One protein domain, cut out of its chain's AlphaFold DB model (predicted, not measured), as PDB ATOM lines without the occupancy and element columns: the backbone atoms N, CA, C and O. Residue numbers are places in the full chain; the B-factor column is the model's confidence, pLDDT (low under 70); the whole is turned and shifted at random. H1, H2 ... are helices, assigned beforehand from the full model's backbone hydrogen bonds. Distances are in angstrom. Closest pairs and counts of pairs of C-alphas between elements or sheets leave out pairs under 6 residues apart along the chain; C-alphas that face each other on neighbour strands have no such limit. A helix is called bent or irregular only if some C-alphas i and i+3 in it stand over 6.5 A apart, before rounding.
ATOM      1  N   ASP A 164      12.793  -4.119   9.645       73.69
ATOM      2  CA  ASP A 164      13.545  -5.372   9.491       73.69
ATOM      3  C   ASP A 164      15.069  -5.187   9.530       73.69
ATOM      4  O   ASP A 164      15.816  -6.056   9.990       73.69
ATOM      5  N   GLU A 165      15.564  -4.051   9.040       78.50
ATOM      6  CA  GLU A 165      16.996  -3.756   9.017       78.50
ATOM      7  C   GLU A 165      17.497  -3.305  10.396       78.50
ATOM      8  O   GLU A 165      18.612  -3.655  10.784       78.50
ATOM      9  N   LEU A 166      16.665  -2.595  11.169       80.44
ATOM     10  CA  LEU A 166      16.965  -2.255  12.566       80.44
ATOM     11  C   LEU A 166      17.029  -3.508  13.442       80.44
ATOM     12  O   LEU A 166      17.940  -3.630  14.262       80.44
ATOM     13  N   ILE A 167      16.109  -4.451  13.228       87.56
ATOM     14  CA  ILE A 167      16.139  -5.762  13.884       87.56
ATOM     15  C   ILE A 167      17.426  -6.495  13.496       87.56
ATOM     16  O   ILE A 167      18.150  -6.962  14.370       87.56
ATOM     17  N   SER A 168      17.777  -6.514  12.205       89.31
ATOM     18  CA  SER A 168      18.990  -7.192  11.725       89.31
ATOM     19  C   SER A 168      20.273  -6.620  12.346       89.31
ATOM     20  O   SER A 168      21.159  -7.376  12.750       89.31
ATOM     21  N   ILE A 169      20.372  -5.291  12.478       89.75
ATOM     22  CA  ILE A 169      21.483  -4.645  13.194       89.75
ATOM     23  C   ILE A 169      21.467  -5.027  14.671       89.75
ATOM     24  O   ILE A 169      22.513  -5.367  15.212       89.75
ATOM     25  N   SER A 170      20.307  -4.971  15.321       90.81
ATOM     26  CA  SER A 170      20.197  -5.226  16.759       90.81
ATOM     27  C   SER A 170      20.576  -6.659  17.117       90.81
ATOM     28  O   SER A 170      21.326  -6.869  18.065       90.81
ATOM     29  N   VAL A 171      20.136  -7.637  16.317       94.00
ATOM     30  CA  VAL A 171      20.563  -9.037  16.451       94.00
ATOM     31  C   VAL A 171      22.069  -9.154  16.236       94.00
ATOM     32  O   VAL A 171      22.744  -9.761  17.059       94.00
ATOM     33  N   SER A 172      22.619  -8.519  15.194       94.00
ATOM     34  CA  SER A 172      24.066  -8.561  14.930       94.00
ATOM     35  C   SER A 172      24.881  -8.003  16.102       94.00
ATOM     36  O   SER A 172      25.852  -8.618  16.527       94.00
ATOM     37  N   VAL A 173      24.462  -6.858  16.656       93.62
ATOM     38  CA  VAL A 173      25.074  -6.255  17.849       93.62
ATOM     39  C   VAL A 173      24.972  -7.200  19.039       93.62
ATOM     40  O   VAL A 173      25.976  -7.422  19.705       93.62
ATOM     41  N   GLY A 174      23.801  -7.799  19.264       93.81
ATOM     42  CA  GLY A 174      23.599  -8.804  20.301       93.81
ATOM     43  C   GLY A 174      24.600  -9.955  20.196       93.81
ATOM     44  O   GLY A 174      25.276 -10.247  21.174       93.81
ATOM     45  N   VAL A 175      24.774 -10.531  19.002       95.06
ATOM     46  CA  VAL A 175      25.743 -11.615  18.761       95.06
ATOM     47  C   VAL A 175      27.179 -11.180  19.065       95.06
ATOM     48  O   VAL A 175      27.926 -11.922  19.699       95.06
ATOM     49  N   PHE A 176      27.586  -9.973  18.660       94.88
ATOM     50  CA  PHE A 176      28.929  -9.477  18.987       94.88
ATOM     51  C   PHE A 176      29.132  -9.316  20.496       94.88
ATOM     52  O   PHE A 176      30.229  -9.565  20.994       94.88
ATOM     53  N   ILE A 177      28.082  -8.941  21.231       93.69
ATOM     54  CA  ILE A 177      28.132  -8.847  22.691       93.69
ATOM     55  C   ILE A 177      28.215 -10.239  23.320       93.69
ATOM     56  O   ILE A 177      29.012 -10.440  24.234       93.69
ATOM     57  N   THR A 178      27.493 -11.230  22.791       92.06
ATOM     58  CA  THR A 178      27.638 -12.636  23.199       92.06
ATOM     59  C   THR A 178      29.077 -13.129  23.023       92.06
ATOM     60  O   THR A 178      29.557 -13.915  23.833       92.06
ATOM     61  N   GLY A 179      29.814 -12.633  22.027       90.31
ATOM     62  CA  GLY A 179      31.242 -12.920  21.839       90.31
ATOM     63  C   GLY A 179      32.161 -12.477  22.985       90.31
ATOM     64  O   GLY A 179      33.257 -13.021  23.145       90.31
ATOM     65  N   LEU A 180      31.713 -11.515  23.800       90.81
ATOM     66  CA  LEU A 180      32.400 -11.048  25.011       90.81
ATOM     67  C   LEU A 180      32.122 -11.942  26.227       90.81
ATOM     68  O   LEU A 180      32.685 -11.711  27.299       90.81
ATOM     69  N   SER A 181      31.254 -12.949  26.086       83.25
ATOM     70  CA  SER A 181      30.990 -13.909  27.155       83.25
ATOM     71  C   SER A 181      32.273 -14.647  27.569       83.25
ATOM     72  O   SER A 181      33.181 -14.901  26.766       83.25
ATOM     73  N   GLY A 182      32.375 -14.922  28.871       80.75
ATOM     74  CA  GLY A 182      33.580 -15.457  29.512       80.75
ATOM     75  C   GLY A 182      34.572 -14.397  30.007       80.75
ATOM     76  O   GLY A 182      35.481 -14.742  30.755       80.75
ATOM     77  N   ILE A 183      34.395 -13.114  29.661       86.88
ATOM     78  CA  ILE A 183      35.175 -12.015  30.249       86.88
ATOM     79  C   ILE A 183      34.453 -11.522  31.506       86.88
ATOM     80  O   ILE A 183      33.449 -10.806  31.425       86.88
ATOM     81  N   VAL A 184      34.971 -11.925  32.663       87.75
ATOM     82  CA  VAL A 184      34.368 -11.664  33.972       87.75
ATOM     83  C   VAL A 184      35.349 -10.882  34.845       87.75
ATOM     84  O   VAL A 184      36.511 -11.260  34.992       87.75
ATOM     85  N   PHE A 185      34.883  -9.770  35.405       86.12
ATOM     86  CA  PHE A 185      35.611  -8.969  36.388       86.12
ATOM     87  C   PHE A 185      35.502  -9.590  37.795       86.12
ATOM     88  O   PHE A 185      34.647 -10.452  38.025       86.12
ATOM     89  N   PRO A 186      36.321  -9.145  38.772       81.38
ATOM     90  CA  PRO A 186      36.145  -9.533  40.172       81.38
ATOM     91  C   PRO A 186      34.686  -9.371  40.627       81.38
ATOM     92  O   PRO A 186      33.994  -8.465  40.164       81.38
ATOM     93  N   TYR A 187      34.225 -10.244  41.529       80.25
ATOM     94  CA  TYR A 187      32.820 -10.345  41.974       80.25
ATOM     95  C   TYR A 187      31.826 -10.901  40.940       80.25
ATOM     96  O   TYR A 187      30.625 -10.682  41.062       80.25
ATOM     97  N   ASN A 188      32.310 -11.663  39.954       83.62
ATOM     98  CA  ASN A 188      31.478 -12.336  38.952       83.62
ATOM     99  C   ASN A 188      30.661 -11.371  38.065       83.62
ATOM    100  O   ASN A 188      29.552 -11.686  37.640       83.62
ATOM    101  N   ILE A 189      31.211 -10.182  37.799       86.38
ATOM    102  CA  ILE A 189      30.579  -9.149  36.970       86.38
ATOM    103  C   ILE A 189      30.940  -9.400  35.500       86.38
ATOM    104  O   ILE A 189      32.106  -9.318  35.112       86.38
ATOM    105  N   SER A 190      29.944  -9.678  34.663       89.62
ATOM    106  CA  SER A 190      30.107  -9.968  33.238       89.62
ATOM    107  C   SER A 190      30.240  -8.694  32.405       89.62
ATOM    108  O   SER A 190      29.356  -7.829  32.393       89.62
ATOM    109  N   LEU A 191      31.318  -8.605  31.618       91.12
ATOM    110  CA  LEU A 191      31.489  -7.522  30.647       91.12
ATOM    111  C   LEU A 191      30.375  -7.536  29.588       91.12
ATOM    112  O   LEU A 191      29.912  -6.472  29.177       91.12
ATOM    113  N   ALA A 192      29.916  -8.720  29.170       91.50
ATOM    114  CA  ALA A 192      28.852  -8.849  28.174       91.50
ATOM    115  C   ALA A 192      27.554  -8.177  28.652       91.50
ATOM    116  O   ALA A 192      26.955  -7.402  27.910       91.50
ATOM    117  N   ASN A 193      27.176  -8.383  29.917       91.75
ATOM    118  CA  ASN A 193      25.974  -7.786  30.499       91.75
ATOM    119  C   ASN A 193      26.060  -6.254  30.560       91.75
ATOM    120  O   ASN A 193      25.120  -5.564  30.156       91.75
ATOM    121  N   ILE A 194      27.206  -5.711  30.990       93.62
ATOM    122  CA  ILE A 194      27.447  -4.258  31.030       93.62
ATOM    123  C   ILE A 194      27.316  -3.651  29.627       93.62
ATOM    124  O   ILE A 194      26.634  -2.639  29.439       93.62
ATOM    125  N   VAL A 195      27.954  -4.274  28.631       94.44
ATOM    126  CA  VAL A 195      27.928  -3.795  27.242       94.44
ATOM    127  C   VAL A 195      26.527  -3.922  26.641       94.44
ATOM    128  O   VAL A 195      26.112  -3.020  25.912       94.44
ATOM    129  N   SER A 196      25.762  -4.963  26.979       94.38
ATOM    130  CA  SER A 196      24.357  -5.096  26.572       94.38
ATOM    131  C   SER A 196      23.497  -3.953  27.085       94.38
ATOM    132  O   SER A 196      22.783  -3.330  26.297       94.38
ATOM    133  N   VAL A 197      23.585  -3.627  28.379       95.12
ATOM    134  CA  VAL A 197      22.831  -2.507  28.966       95.12
ATOM    135  C   VAL A 197      23.220  -1.194  28.290       95.12
ATOM    136  O   VAL A 197      22.352  -0.442  27.842       95.12
ATOM    137  N   TYR A 198      24.521  -0.950  28.125       95.00
ATOM    138  CA  TYR A 198      25.029   0.231  27.428       95.00
ATOM    139  C   TYR A 198      24.489   0.341  25.991       95.00
ATOM    140  O   TYR A 198      23.979   1.391  25.590       95.00
ATOM    141  N   ALA A 199      24.560  -0.744  25.215       94.31
ATOM    142  CA  ALA A 199      24.102  -0.773  23.830       94.31
ATOM    143  C   ALA A 199      22.598  -0.489  23.724       94.31
ATOM    144  O   ALA A 199      22.178   0.308  22.880       94.31
ATOM    145  N   VAL A 200      21.789  -1.076  24.610       95.69
ATOM    146  CA  VAL A 200      20.341  -0.844  24.629       95.69
ATOM    147  C   VAL A 200      20.001   0.589  25.024       95.69
ATOM    148  O   VAL A 200      19.156   1.199  24.371       95.69
ATOM    149  N   LEU A 201      20.691   1.179  26.001       95.44
ATOM    150  CA  LEU A 201      20.522   2.594  26.354       95.44
ATOM    151  C   LEU A 201      20.867   3.524  25.182       95.44
ATOM    152  O   LEU A 201      20.146   4.489  24.911       95.44
ATOM    153  N   CYS A 202      21.925   3.215  24.424       92.94
ATOM    154  CA  CYS A 202      22.275   3.960  23.214       92.94
ATOM    155  C   CYS A 202      21.170   3.908  22.149       92.94
ATOM    156  O   CYS A 202      20.881   4.942  21.533       92.94
ATOM    157  N   ILE A 203      20.550   2.740  21.943       91.75
ATOM    158  CA  ILE A 203      19.405   2.572  21.036       91.75
ATOM    159  C   ILE A 203      18.179   3.307  21.591       91.75
ATOM    160  O   ILE A 203      17.491   3.995  20.840       91.75
ATOM    161  N   ALA A 204      17.924   3.228  22.895       94.12
ATOM    162  CA  ALA A 204      16.791   3.881  23.540       94.12
ATOM    163  C   ALA A 204      16.884   5.415  23.492       94.12
ATOM    164  O   ALA A 204      15.862   6.074  23.339       94.12
ATOM    165  N   LEU A 205      18.078   6.006  23.545       93.56
ATOM    166  CA  LEU A 205      18.232   7.459  23.434       93.56
ATOM    167  C   LEU A 205      18.061   7.975  21.999       93.56
ATOM    168  O   LEU A 205      17.441   9.017  21.785       93.56
ATOM    169  N   HIS A 206      18.634   7.280  21.014       88.44
ATOM    170  CA  HIS A 206      18.718   7.789  19.639       88.44
ATOM    171  C   HIS A 206      17.689   7.192  18.679       88.44
ATOM    172  O   HIS A 206      17.459   7.749  17.605       88.44
ATOM    173  N   GLY A 207      17.094   6.060  19.040       85.25
ATOM    174  CA  GLY A 207      16.079   5.367  18.265       85.25
ATOM    175  C   GLY A 207      14.652   5.837  18.561       85.25
ATOM    176  O   GLY A 207      14.357   6.576  19.509       85.25
ATOM    177  N   GLY A 208      13.725   5.374  17.725       87.44
ATOM    178  CA  GLY A 208      12.294   5.420  18.025       87.44
ATOM    179  C   GLY A 208      11.888   4.339  19.029       87.44
ATOM    180  O   GLY A 208      12.660   3.421  19.299       87.44
ATOM    181  N   ILE A 209      10.652   4.406  19.526       89.75
ATOM    182  CA  ILE A 209      10.116   3.424  20.481       89.75
ATOM    183  C   ILE A 209      10.172   1.988  19.931       89.75
ATOM    184  O   ILE A 209      10.593   1.074  20.632       89.75
ATOM    185  N   ALA A 210       9.874   1.807  18.639       87.81
ATOM    186  CA  ALA A 210       9.970   0.513  17.964       87.81
ATOM    187  C   ALA A 210      11.416  -0.014  17.894       87.81
ATOM    188  O   ALA A 210      11.645  -1.208  18.073       87.81
ATOM    189  N   ALA A 211      12.397   0.869  17.673       88.50
ATOM    190  CA  ALA A 211      13.813   0.502  17.648       88.50
ATOM    191  C   ALA A 211      14.324   0.149  19.051       88.50
ATOM    192  O   ALA A 211      15.079  -0.802  19.198       88.50
ATOM    193  N   ALA A 212      13.888   0.886  20.076       92.69
ATOM    194  CA  ALA A 212      14.220   0.595  21.465       92.69
ATOM    195  C   ALA A 212      13.642  -0.755  21.910       92.69
ATOM    196  O   ALA A 212      14.388  -1.589  22.407       92.69
ATOM    197  N   GLY A 213      12.352  -1.004  21.662       92.69
ATOM    198  CA  GLY A 213      11.707  -2.271  22.011       92.69
ATOM    199  C   GLY A 213      12.333  -3.466  21.295       92.69
ATOM    200  O   GLY A 213      12.799  -4.395  21.946       92.69
ATOM    201  N   SER A 214      12.415  -3.428  19.961       91.94
ATOM    202  CA  SER A 214      13.035  -4.520  19.191       91.94
ATOM    203  C   SER A 214      14.523  -4.690  19.504       91.94
ATOM    204  O   SER A 214      14.982  -5.812  19.689       91.94
ATOM    205  N   GLY A 215      15.268  -3.589  19.633       92.94
ATOM    206  CA  GLY A 215      16.683  -3.609  19.984       92.94
ATOM    207  C   GLY A 215      16.944  -4.200  21.365       92.94
ATOM    208  O   GLY A 215      17.824  -5.045  21.506       92.94
ATOM    209  N   GLY A 216      16.138  -3.814  22.359       94.69
ATOM    210  CA  GLY A 216      16.167  -4.376  23.707       94.69
ATOM    211  C   GLY A 216      15.879  -5.875  23.711       94.69
ATOM    212  O   GLY A 216      16.671  -6.637  24.258       94.69
ATOM    213  N   LEU A 217      14.809  -6.309  23.035       94.94
ATOM    214  CA  LEU A 217      14.465  -7.730  22.916       94.94
ATOM    215  C   LEU A 217      15.600  -8.532  22.259       94.94
ATOM    216  O   LEU A 217      16.046  -9.537  22.808       94.94
ATOM    217  N   CYS A 218      16.110  -8.078  21.109       94.44
ATOM    218  CA  CYS A 218      17.169  -8.781  20.386       94.44
ATOM    219  C   CYS A 218      18.476  -8.842  21.182       94.44
ATOM    220  O   CYS A 218      19.063  -9.915  21.291       94.44
ATOM    221  N   ILE A 219      18.936  -7.718  21.743       94.62
ATOM    222  CA  ILE A 219      20.196  -7.680  22.497       94.62
ATOM    223  C   ILE A 219      20.074  -8.491  23.786       94.62
ATOM    224  O   ILE A 219      20.974  -9.276  24.067       94.62
ATOM    225  N   GLY A 220      18.967  -8.361  24.523       93.00
ATOM    226  CA  GLY A 220      18.746  -9.110  25.762       93.00
ATOM    227  C   GLY A 220      18.660 -10.619  25.540       93.00
ATOM    228  O   GLY A 220      19.223 -11.386  26.318       93.00
ATOM    229  N   PHE A 221      18.013 -11.057  24.453       92.50
ATOM    230  CA  PHE A 221      17.982 -12.474  24.093       92.50
ATOM    231  C   PHE A 221      19.374 -12.989  23.712       92.50
ATOM    232  O   PHE A 221      19.822 -13.999  24.246       92.50
ATOM    233  N   MET A 222      20.074 -12.284  22.815       92.50
ATOM    234  CA  MET A 222      21.392 -12.705  22.332       92.50
ATOM    235  C   MET A 222      22.430 -12.738  23.460       92.50
ATOM    236  O   MET A 222      23.198 -13.696  23.557       92.50
ATOM    237  N   SER A 223      22.443 -11.743  24.351       88.81
ATOM    238  CA  SER A 223      23.444 -11.665  25.420       88.81
ATOM    239  C   SER A 223      23.331 -12.781  26.450       88.81
ATOM    240  O   SER A 223      24.334 -13.156  27.045       88.81
ATOM    241  N   ALA A 224      22.128 -13.323  26.637       87.25
ATOM    242  CA  ALA A 224      21.859 -14.423  27.553       87.25
ATOM    243  C   ALA A 224      21.561 -15.746  26.830       87.25
ATOM    244  O   ALA A 224      21.086 -16.680  27.464       87.25
ATOM    245  N   MET A 225      21.840 -15.861  25.527       85.50
ATOM    246  CA  MET A 225      21.423 -17.007  24.700       85.50
ATOM    247  C   MET A 225      22.073 -18.343  25.102       85.50
ATOM    248  O   MET A 225      21.577 -19.412  24.751       85.50
ATOM    249  N   SER A 226      23.179 -18.295  25.846       78.75
ATOM    250  CA  SER A 226      23.830 -19.461  26.452       78.75
ATOM    251  C   SER A 226      23.250 -19.852  27.819       78.75
ATOM    252  O   SER A 226      23.631 -20.888  28.358       78.75
ATOM    253  N   SER A 227      22.333 -19.056  28.378       80.62
ATOM    254  CA  SER A 227      21.671 -19.295  29.661       80.62
ATOM    255  C   SER A 227      20.223 -19.767  29.465       80.62
ATOM    256  O   SER A 227      19.522 -19.251  28.589       80.62
ATOM    257  N   PRO A 228      19.698 -20.656  30.332       78.44
ATOM    258  CA  PRO A 228      18.270 -20.997  30.369       78.44
ATOM    259  C   PRO A 228      17.347 -19.781  30.544       78.44
ATOM    260  O   PRO A 228      16.174 -19.815  30.179       78.44
ATOM    261  N   SER A 229      17.874 -18.678  31.079       83.31
ATOM    262  CA  SER A 229      17.138 -17.440  31.324       83.31
ATOM    263  C   SER A 229      17.115 -16.462  30.139       83.31
ATOM    264  O   SER A 229      16.714 -15.307  30.313       83.31
ATOM    265  N   ALA A 230      17.523 -16.881  28.934       86.88
ATOM    266  CA  ALA A 230      17.571 -16.027  27.740       86.88
ATOM    267  C   ALA A 230      16.237 -15.316  27.454       86.88
ATOM    268  O   ALA A 230      16.202 -14.111  27.204       86.88
ATOM    269  N   VAL A 231      15.125 -16.054  27.543       88.69
ATOM    270  CA  VAL A 231      13.771 -15.541  27.268       88.69
ATOM    271  C   VAL A 231      13.332 -14.515  28.317       88.69
ATOM    272  O   VAL A 231      12.745 -13.487  27.982       88.69
ATOM    273  N   VAL A 232      13.665 -14.747  29.587       88.69
ATOM    274  CA  VAL A 232      13.370 -13.795  30.667       88.69
ATOM    275  C   VAL A 232      14.199 -12.521  30.488       88.69
ATOM    276  O   VAL A 232      13.668 -11.415  30.563       88.69
ATOM    277  N   THR A 233      15.487 -12.667  30.160       89.81
ATOM    278  CA  THR A 233      16.402 -11.539  29.907       89.81
ATOM    279  C   THR A 233      15.932 -10.684  28.736       89.81
ATOM    280  O   THR A 233      15.913  -9.459  28.833       89.81
ATOM    281  N   MET A 234      15.483 -11.327  27.654       92.44
ATOM    282  CA  MET A 234      14.839 -10.674  26.516       92.44
ATOM    283  C   MET A 234      13.673  -9.791  26.970       92.44
ATOM    284  O   MET A 234      13.645  -8.608  26.634       92.44
ATOM    285  N   GLY A 235      12.746 -10.331  27.767       91.50
ATOM    286  CA  GLY A 235      11.598  -9.585  28.289       91.50
ATOM    287  C   GLY A 235      12.003  -8.383  29.147       91.50
ATOM    288  O   GLY A 235      11.528  -7.270  28.907       91.50
ATOM    289  N   ILE A 236      12.936  -8.580  30.087       92.12
ATOM    290  CA  ILE A 236      13.453  -7.513  30.961       92.12
ATOM    291  C   ILE A 236      14.060  -6.385  30.125       92.12
ATOM    292  O   ILE A 236      13.710  -5.218  30.309       92.12
ATOM    293  N   PHE A 237      14.936  -6.715  29.175       94.25
ATOM    294  CA  PHE A 237      15.599  -5.725  28.331       94.25
ATOM    295  C   PHE A 237      14.616  -5.007  27.406       94.25
ATOM    296  O   PHE A 237      14.738  -3.798  27.218       94.25
ATOM    297  N   GLY A 238      13.622  -5.714  26.865       94.56
ATOM    298  CA  GLY A 238      12.568  -5.129  26.038       94.56
ATOM    299  C   GLY A 238      11.759  -4.068  26.788       94.56
ATOM    300  O   GLY A 238      11.646  -2.936  26.318       94.56
ATOM    301  N   ILE A 239      11.251  -4.401  27.980       94.06
ATOM    302  CA  ILE A 239      10.482  -3.467  28.822       94.06
ATOM    303  C   ILE A 239      11.362  -2.286  29.252       94.06
ATOM    304  O   ILE A 239      10.971  -1.128  29.102       94.06
ATOM    305  N   SER A 240      12.584  -2.565  29.707       94.81
ATOM    306  CA  SER A 240      13.542  -1.537  30.139       94.81
ATOM    307  C   SER A 240      13.891  -0.562  29.015       94.81
ATOM    308  O   SER A 240      13.908   0.652  29.218       94.81
ATOM    309  N   ALA A 241      14.106  -1.060  27.796       96.12
ATOM    310  CA  ALA A 241      14.399  -0.223  26.637       96.12
ATOM    311  C   ALA A 241      13.229   0.698  26.270       96.12
ATOM    312  O   ALA A 241      13.444   1.867  25.935       96.12
ATOM    313  N   LEU A 242      11.993   0.190  26.347       96.00
ATOM    314  CA  LEU A 242      10.786   0.977  26.092       96.00
ATOM    315  C   LEU A 242      10.636   2.103  27.117       96.00
ATOM    316  O   LEU A 242      10.485   3.256  26.719       96.00
ATOM    317  N   PHE A 243      10.751   1.797  28.411       95.56
ATOM    318  CA  PHE A 243      10.662   2.798  29.480       95.56
ATOM    319  C   PHE A 243      11.785   3.836  29.375       95.56
ATOM    320  O   PHE A 243      11.533   5.037  29.487       95.56
ATOM    321  N   GLY A 244      13.007   3.399  29.060       95.94
ATOM    322  CA  GLY A 244      14.116   4.300  28.752       95.94
ATOM    323  C   GLY A 244      13.798   5.239  27.584       95.94
ATOM    324  O   GLY A 244      14.016   6.443  27.683       95.94
ATOM    325  N   ASN A 245      13.227   4.732  26.484       96.12
ATOM    326  CA  ASN A 245      12.859   5.571  25.336       96.12
ATOM    327  C   ASN A 245      11.715   6.544  25.659       96.12
ATOM    328  O   ASN A 245      11.738   7.670  25.167       96.12
ATOM    329  N   LEU A 246      10.734   6.143  26.474       95.12
ATOM    330  CA  LEU A 246       9.625   7.012  26.885       95.12
ATOM    331  C   LEU A 246      10.124   8.238  27.657       95.12
ATOM    332  O   LEU A 246       9.639   9.345  27.431       95.12
ATOM    333  N   LEU A 247      11.147   8.064  28.495       94.88
ATOM    334  CA  LEU A 247      11.760   9.150  29.264       94.88
ATOM    335  C   LEU A 247      12.904   9.865  28.529       94.88
ATOM    336  O   LEU A 247      13.609  10.681  29.125       94.88
ATOM    337  N   LYS A 248      13.089   9.633  27.221       93.69
ATOM    338  CA  LYS A 248      14.176  10.269  26.454       93.69
ATOM    339  C   LYS A 248      14.076  11.793  26.363       93.69
ATOM    340  O   LYS A 248      15.080  12.442  26.076       93.69
ATOM    341  N   SER A 249      12.893  12.371  26.592       91.12
ATOM    342  CA  SER A 249      12.689  13.827  26.666       91.12
ATOM    343  C   SER A 249      13.519  14.475  27.779       91.12
ATOM    344  O   SER A 249      13.967  15.606  27.615       91.12
ATOM    345  N   PHE A 250      13.811  13.737  28.855       90.50
ATOM    346  CA  PHE A 250      14.680  14.162  29.958       90.50
ATOM    347  C   PHE A 250      16.175  13.889  29.688       90.50
ATOM    348  O   PHE A 250      17.011  13.923  30.593       90.50
ATOM    349  N   GLY A 251      16.543  13.590  28.440       91.62
ATOM    350  CA  GLY A 251      17.922  13.332  28.037       91.62
ATOM    351  C   GLY A 251      18.484  12.023  28.602       91.62
ATOM    352  O   GLY A 251      17.760  11.061  28.840       91.62
ATOM    353  N   ARG A 252      19.808  11.971  28.799       92.88
ATOM    354  CA  ARG A 252      20.533  10.743  29.193       92.88
ATOM    355  C   ARG A 252      20.093  10.195  30.542       92.88
ATOM    356  O   ARG A 252      19.904   8.991  30.674       92.88
ATOM    357  N   PHE A 253      19.921  11.086  31.515       93.62
ATOM    358  CA  PHE A 253      19.467  10.717  32.850       93.62
ATOM    359  C   PHE A 253      18.059  10.122  32.800       93.62
ATOM    360  O   PHE A 253      17.832   9.077  33.396       93.62
ATOM    361  N   GLY A 254      17.159  10.714  32.007       94.25
ATOM    362  CA  GLY A 254      15.829  10.163  31.755       94.25
ATOM    363  C   GLY A 254      15.855   8.744  31.208       94.25
ATOM    364  O   GLY A 254      15.207   7.860  31.760       94.25
ATOM    365  N   VAL A 255      16.650   8.504  30.160       96.38
ATOM    366  CA  VAL A 255      16.763   7.168  29.548       96.38
ATOM    367  C   VAL A 255      17.329   6.145  30.532       96.38
ATOM    368  O   VAL A 255      16.803   5.039  30.622       96.38
ATOM    369  N   ALA A 256      18.367   6.507  31.291       95.56
ATOM    370  CA  ALA A 256      18.961   5.625  32.293       95.56
ATOM    371  C   ALA A 256      17.974   5.294  33.425       95.56
ATOM    372  O   ALA A 256      17.798   4.126  33.760       95.56
ATOM    373  N   LEU A 257      17.279   6.299  33.968       94.62
ATOM    374  CA  LEU A 257      16.262   6.103  35.005       94.62
ATOM    375  C   LEU A 257      15.074   5.285  34.495       94.62
ATOM    376  O   LEU A 257      14.600   4.399  35.199       94.62
ATOM    377  N   GLY A 258      14.626   5.531  33.264       95.56
ATOM    378  CA  GLY A 258      13.565   4.752  32.631       95.56
ATOM    379  C   GLY A 258      13.967   3.297  32.436       95.56
ATOM    380  O   GLY A 258      13.176   2.406  32.723       95.56
ATOM    381  N   PHE A 259      15.208   3.038  32.026       95.44
ATOM    382  CA  PHE A 259      15.719   1.675  31.911       95.44
ATOM    383  C   PHE A 259      15.759   0.969  33.267       95.44
ATOM    384  O   PHE A 259      15.240  -0.136  33.382       95.44
ATOM    385  N   LEU A 260      16.302   1.617  34.303       93.19
ATOM    386  CA  LEU A 260      16.345   1.063  35.660       93.19
ATOM    387  C   LEU A 260      14.938   0.817  36.224       93.19
ATOM    388  O   LEU A 260      14.689  -0.235  36.806       93.19
ATOM    389  N   GLY A 261      14.008   1.749  36.007       91.81
ATOM    390  CA  GLY A 261      12.608   1.602  36.403       91.81
ATOM    391  C   GLY A 261      11.910   0.464  35.659       91.81
ATOM    392  O   GLY A 261      11.240  -0.354  36.280       91.81
ATOM    393  N   GLY A 262      12.113   0.355  34.345       91.75
ATOM    394  CA  GLY A 262      11.575  -0.743  33.543       91.75
ATOM    395  C   GLY A 262      12.173  -2.098  33.928       91.75
ATOM    396  O   GLY A 262      11.445  -3.086  33.971       91.75
ATOM    397  N   SER A 263      13.458  -2.136  34.292       89.38
ATOM    398  CA  SER A 263      14.098  -3.331  34.845       89.38
ATOM    399  C   SER A 263      13.450  -3.705  36.172       89.38
ATOM    400  O   SER A 263      12.993  -4.831  36.312       89.38
ATOM    401  N   ALA A 264      13.315  -2.764  37.111       86.88
ATOM    402  CA  ALA A 264      12.674  -3.009  38.401       86.88
ATOM    403  C   ALA A 264      11.242  -3.548  38.249       86.88
ATOM    404  O   ALA A 264      10.895  -4.539  38.883       86.88
ATOM    405  N   VAL A 265      10.437  -2.957  37.357       87.50
ATOM    406  CA  VAL A 265       9.078  -3.438  37.060       87.50
ATOM    407  C   VAL A 265       9.109  -4.843  36.469       87.50
ATOM    408  O   VAL A 265       8.377  -5.708  36.939       87.50
ATOM    409  N   ALA A 266       9.960  -5.105  35.474       85.81
ATOM    410  CA  ALA A 266      10.063  -6.431  34.866       85.81
ATOM    411  C   ALA A 266      10.459  -7.508  35.891       85.81
ATOM    412  O   ALA A 266       9.981  -8.639  35.812       85.81
ATOM    413  N   LEU A 267      11.271  -7.148  36.888       79.25
ATOM    414  CA  LEU A 267      11.664  -8.048  37.969       79.25
ATOM    415  C   LEU A 267      10.524  -8.406  38.920       79.25
ATOM    416  O   LEU A 267      10.494  -9.538  39.393       79.25
ATOM    417  N   LEU A 268       9.548  -7.518  39.134       80.50
ATOM    418  CA  LEU A 268       8.349  -7.848  39.919       80.50
ATOM    419  C   LEU A 268       7.557  -9.010  39.300       80.50
ATOM    420  O   LEU A 268       6.907  -9.760  40.023       80.50
ATOM    421  N   TYR A 269       7.634  -9.174  37.976       78.75
ATOM    422  CA  TYR A 269       6.973 -10.258  37.247       78.75
ATOM    423  C   TYR A 269       7.870 -11.483  37.016       78.75
ATOM    424  O   TYR A 269       7.355 -12.568  36.765       78.75
ATOM    425  N   ALA A 270       9.196 -11.333  37.090       71.62
ATOM    426  CA  ALA A 270      10.152 -12.402  36.790       71.62
ATOM    427  C   ALA A 270      10.363 -13.410  37.943       71.62
ATOM    428  O   ALA A 270      11.015 -14.432  37.733       71.62
ATOM    429  N   GLY A 271       9.809 -13.160  39.136       66.50
ATOM    430  CA  GLY A 271       9.927 -14.045  40.302       66.50
ATOM    431  C   GLY A 271      11.121 -13.718  41.212       66.50
ATOM    432  O   GLY A 271      11.557 -12.573  41.299       66.50
ATOM    433  N   SER A 272      11.623 -14.710  41.955       57.00
ATOM    434  CA  SER A 272      12.620 -14.519  43.023       57.00
ATOM    435  C   SER A 272      13.945 -13.907  42.532       57.00
ATOM    436  O   SER A 272      14.566 -14.390  41.587       57.00
ATOM    437  N   ALA A 273      14.437 -12.888  43.248       52.94
ATOM    438  CA  ALA A 273      15.658 -12.132  42.935       52.94
ATOM    439  C   ALA A 273      16.970 -12.955  42.926       52.94
ATOM    440  O   ALA A 273      18.011 -12.458  42.500       52.94
ATOM    441  N   SER A 274      16.945 -14.211  43.378       50.25
ATOM    442  CA  SER A 274      18.111 -15.102  43.437       50.25
ATOM    443  C   SER A 274      18.507 -15.717  42.088       50.25
ATOM    444  O   SER A 274      19.582 -16.298  41.989       50.25
ATOM    445  N   SER A 275      17.681 -15.582  41.045       54.44
ATOM    446  CA  SER A 275      17.961 -16.078  39.686       54.44
ATOM    447  C   SER A 275      17.962 -14.956  38.644       54.44
ATOM    448  O   SER A 275      17.504 -15.141  37.516       54.44
ATOM    449  N   LEU A 276      18.432 -13.767  39.033       63.50
ATOM    450  CA  LEU A 276      18.560 -12.625  38.132       63.50
ATOM    451  C   LEU A 276      19.577 -12.927  37.020       63.50
ATOM    452  O   LEU A 276      20.751 -13.142  37.323       63.50
ATOM    453  N   PRO A 277      19.174 -12.896  35.737       63.88
ATOM    454  CA  PRO A 277      20.094 -13.160  34.626       63.88
ATOM    455  C   PRO A 277      21.170 -12.084  34.460       63.88
ATOM    456  O   PRO A 277      22.252 -12.347  33.942       63.88
ATOM    457  N   VAL A 278      20.836 -10.860  34.878       73.19
ATOM    458  CA  VAL A 278      21.706  -9.689  34.876       73.19
ATOM    459  C   VAL A 278      21.627  -9.061  36.256       73.19
ATOM    460  O   VAL A 278      20.539  -8.794  36.772       73.19
ATOM    461  N   THR A 279      22.782  -8.839  36.867       80.69
ATOM    462  CA  THR A 279      22.858  -8.294  38.219       80.69
ATOM    463  C   THR A 279      22.521  -6.802  38.227       80.69
ATOM    464  O   THR A 279      22.739  -6.060  37.260       80.69
ATOM    465  N   ILE A 280      22.018  -6.326  39.367       83.88
ATOM    466  CA  ILE A 280      21.757  -4.897  39.595       83.88
ATOM    467  C   ILE A 280      23.048  -4.084  39.409       83.88
ATOM    468  O   ILE A 280      23.017  -2.991  38.847       83.88
ATOM    469  N   ILE A 281      24.189  -4.650  39.816       86.69
ATOM    470  CA  ILE A 281      25.510  -4.024  39.703       86.69
ATOM    471  C   ILE A 281      25.897  -3.830  38.232       86.69
ATOM    472  O   ILE A 281      26.251  -2.720  37.842       86.69
ATOM    473  N   GLU A 282      25.780  -4.860  37.389       89.94
ATOM    474  CA  GLU A 282      26.073  -4.754  35.948       89.94
ATOM    475  C   GLU A 282      25.190  -3.709  35.263       89.94
ATOM    476  O   GLU A 282      25.663  -2.922  34.439       89.94
ATOM    477  N   THR A 283      23.914  -3.665  35.651       90.06
ATOM    478  CA  THR A 283      22.948  -2.708  35.109       90.06
ATOM    479  C   THR A 283      23.290  -1.277  35.512       90.06
ATOM    480  O   THR A 283      23.291  -0.377  34.669       90.06
ATOM    481  N   ALA A 284      23.646  -1.063  36.779       90.75
ATOM    482  CA  ALA A 284      24.086   0.233  37.279       90.75
ATOM    483  C   ALA A 284      25.378   0.695  36.590       90.75
ATOM    484  O   ALA A 284      25.443   1.834  36.130       90.75
ATOM    485  N   ILE A 285      26.377  -0.184  36.440       92.56
ATOM    486  CA  ILE A 285      27.635   0.141  35.749       92.56
ATOM    487  C   ILE A 285      27.362   0.521  34.288       92.56
ATOM    488  O   ILE A 285      27.833   1.562  33.830       92.56
ATOM    489  N   GLY A 286      26.563  -0.269  33.563       92.44
ATOM    490  CA  GLY A 286      26.191   0.030  32.177       92.44
ATOM    491  C   GLY A 286      25.471   1.376  32.035       92.44
ATOM    492  O   GLY A 286      25.788   2.160  31.136       92.44
ATOM    493  N   ALA A 287      24.557   1.685  32.959       93.38
ATOM    494  CA  ALA A 287      23.848   2.962  33.000       93.38
ATOM    495  C   ALA A 287      24.779   4.147  33.302       93.38
ATOM    496  O   ALA A 287      24.709   5.173  32.621       93.38
ATOM    497  N   VAL A 288      25.686   4.003  34.272       93.69
ATOM    498  CA  VAL A 288      26.676   5.034  34.621       93.69
ATOM    499  C   VAL A 288      27.607   5.306  33.440       93.69
ATOM    500  O   VAL A 288      27.783   6.464  33.061       93.69
ATOM    501  N   LEU A 289      28.137   4.263  32.795       93.50
ATOM    502  CA  LEU A 289      28.972   4.405  31.597       93.50
ATOM    503  C   LEU A 289      28.234   5.149  30.480       93.50
ATOM    504  O   LEU A 289      28.795   6.047  29.848       93.50
ATOM    505  N   PHE A 290      26.956   4.830  30.265       94.12
ATOM    506  CA  PHE A 290      26.117   5.512  29.284       94.12
ATOM    507  C   PHE A 290      25.929   7.004  29.600       94.12
ATOM    508  O   PHE A 290      26.094   7.847  28.713       94.12
ATOM    509  N   VAL A 291      25.631   7.350  30.854       92.75
ATOM    510  CA  VAL A 291      25.454   8.748  31.278       92.75
ATOM    511  C   VAL A 291      26.755   9.542  31.132       92.75
ATOM    512  O   VAL A 291      26.735  10.653  30.593       92.75
ATOM    513  N   LEU A 292      27.884   8.953  31.539       92.00
ATOM    514  CA  LEU A 292      29.216   9.565  31.473       92.00
ATOM    515  C   LEU A 292      29.793   9.635  30.052       92.00
ATOM    516  O   LEU A 292      30.820  10.279  29.831       92.00
ATOM    517  N   THR A 293      29.155   9.000  29.067       90.69
ATOM    518  CA  THR A 293      29.680   8.958  27.701       90.69
ATOM    519  C   THR A 293      29.787  10.369  27.100       90.69
ATOM    520  O   THR A 293      28.780  11.087  27.021       90.69
ATOM    521  N   PRO A 294      30.965  10.772  26.582       85.38
ATOM    522  CA  PRO A 294      31.172  12.104  26.025       85.38
ATOM    523  C   PRO A 294      30.231  12.446  24.862       85.38
ATOM    524  O   PRO A 294      29.921  11.612  24.007       85.38
ATOM    525  N   ASN A 295      29.872  13.731  24.752       83.44
ATOM    526  CA  ASN A 295      28.977  14.248  23.705       83.44
ATOM    527  C   ASN A 295      29.456  13.926  22.281       83.44
ATOM    528  O   ASN A 295      28.631  13.728  21.392       83.44
ATOM    529  N   LYS A 296      30.776  13.836  22.063       81.44
ATOM    530  CA  LYS A 296      31.363  13.476  20.763       81.44
ATOM    531  C   LYS A 296      30.946  12.067  20.330       81.44
ATOM    532  O   LYS A 296      30.423  11.901  19.233       81.44
ATOM    533  N   VAL A 297      31.112  11.074  21.209       81.94
ATOM    534  CA  VAL A 297      30.754   9.666  20.947       81.94
ATOM    535  C   VAL A 297      29.252   9.536  20.708       81.94
ATOM    536  O   VAL A 297      28.816   8.927  19.734       81.94
ATOM    537  N   GLN A 298      28.457  10.206  21.540       79.62
ATOM    538  CA  GLN A 298      27.003  10.259  21.399       79.62
ATOM    539  C   GLN A 298      26.588  10.905  20.067       79.62
ATOM    540  O   GLN A 298      25.680  10.419  19.405       79.62
ATOM    541  N   GLY A 299      27.300  11.936  19.601       76.62
ATOM    542  CA  GLY A 299      27.105  12.530  18.276       76.62
ATOM    543  C   GLY A 299      27.359  11.548  17.125       76.62
ATOM    544  O   GLY A 299      26.569  11.497  16.178       76.62
ATOM    545  N   TYR A 300      28.400  10.715  17.222       78.19
ATOM    546  CA  TYR A 300      28.654   9.648  16.247       78.19
ATOM    547  C   TYR A 300      27.534   8.599  16.243       78.19
ATOM    548  O   TYR A 300      27.036   8.256  15.168       78.19
ATOM    549  N   ILE A 301      27.075   8.155  17.417       79.12
ATOM    550  CA  ILE A 301      25.956   7.206  17.547       79.12
ATOM    551  C   ILE A 301      24.664   7.832  17.010       79.12
ATOM    552  O   ILE A 301      23.972   7.234  16.190       79.12
ATOM    553  N   LYS A 302      24.369   9.085  17.357       79.06
ATOM    554  CA  LYS A 302      23.230   9.831  16.812       79.06
ATOM    555  C   LYS A 302      23.286   9.911  15.294       79.06
ATOM    556  O   LYS A 302      22.267   9.725  14.645       79.06
ATOM    557  N   SER A 303      24.457  10.145  14.700       68.19
ATOM    558  CA  SER A 303      24.604  10.168  13.238       68.19
ATOM    559  C   SER A 303      24.269   8.820  12.584       68.19
ATOM    560  O   SER A 303      23.931   8.785  11.400       68.19
ATOM    561  N   PHE A 304      24.371   7.721  13.342       70.19
ATOM    562  CA  PHE A 304      23.963   6.382  12.929       70.19
ATOM    563  C   PHE A 304      22.443   6.246  12.859       70.19
ATOM    564  O   PHE A 304      21.943   5.813  11.826       70.19
ATOM    565  N   PHE A 305      21.717   6.716  13.875       66.50
ATOM    566  CA  PHE A 305      20.253   6.592  13.960       66.50
ATOM    567  C   PHE A 305      19.453   7.756  13.336       66.50
ATOM    568  O   PHE A 305      18.322   7.580  12.884       66.50
ATOM    569  N   ALA A 306      20.000   8.971  13.277       55.19
ATOM    570  CA  ALA A 306      19.281  10.155  12.796       55.19
ATOM    571  C   ALA A 306      19.183  10.222  11.262       55.19
ATOM    572  O   ALA A 306      18.268  10.842  10.726       55.19
ATOM    573  N   ARG A 307      20.106   9.578  10.533       50.09
ATOM    574  CA  ARG A 307      20.025   9.477   9.063       50.09
ATOM    575  C   ARG A 307      19.084   8.375   8.580       50.09
ATOM    576  O   ARG A 307      18.663   8.438   7.434       50.09
ATOM    577  N   SER A 308      18.715   7.431   9.446       43.91
ATOM    578  CA  SER A 308      17.739   6.372   9.158       43.91
ATOM    579  C   SER A 308      16.272   6.795   9.325       43.91
ATOM    580  O   SER A 308      15.384   6.048   8.924       43.91
TER     581      SER A 308
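This is residues 164 to 308 of the 313 residues of an uncharacterized protein of Firmicutes bacterium AF36-3BH (UniProt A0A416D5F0). The long helix H4 folds back into two arms beside H2, the middle helix; H1, H3 and H5 also pack on H2, and H6 meets its end. H1, H2, H3 and H4a form an up-and-down bundle, each running against the one before. The printed part has 145 residues, 112 of them in six named helices, with no named strand; its class is all helix, and it is compact, with a radius of gyration of the C-alphas of 13.8 A and spans of 40 by 30 by 28 A.

H4, residues 230 to 270, assigned as one helix by hydrogen bonds, is bent: C-alphas 249 and 252 are 8.8 A apart. Arm H4a, residues 230 to 249, is irregular, with C-alphas 246 and 249 7.5 A apart. It touches H4b, residues 252 to 270, closest at the C-alphas of Gly 244 and Gly 258, 3.9 A. O i to N i+4 pairs within hydrogen-bond range number 15 of 16 in H4a and 14 of 15 in H4b; in H1, residues 164 to 178, H2, residues 191 to 206, H3, residues 209 to 223, H5, residues 280 to 292, and H6, residues 295 to 306, every pair is. The hub H2 touches H5, closest at the C-alphas of Ile 194 and Gly 286, 4.6 A.

H4a, 30.3 A long, begins at C-alpha 230 (17.571, -16.027, 27.740); H6 ends at C-alpha 306 (19.281, 10.155, 12.796).

The printed part has no cut. The H1 to H2 link is long. Residues 271 to 277, 303 and 305 to 308 have pLDDT under 70.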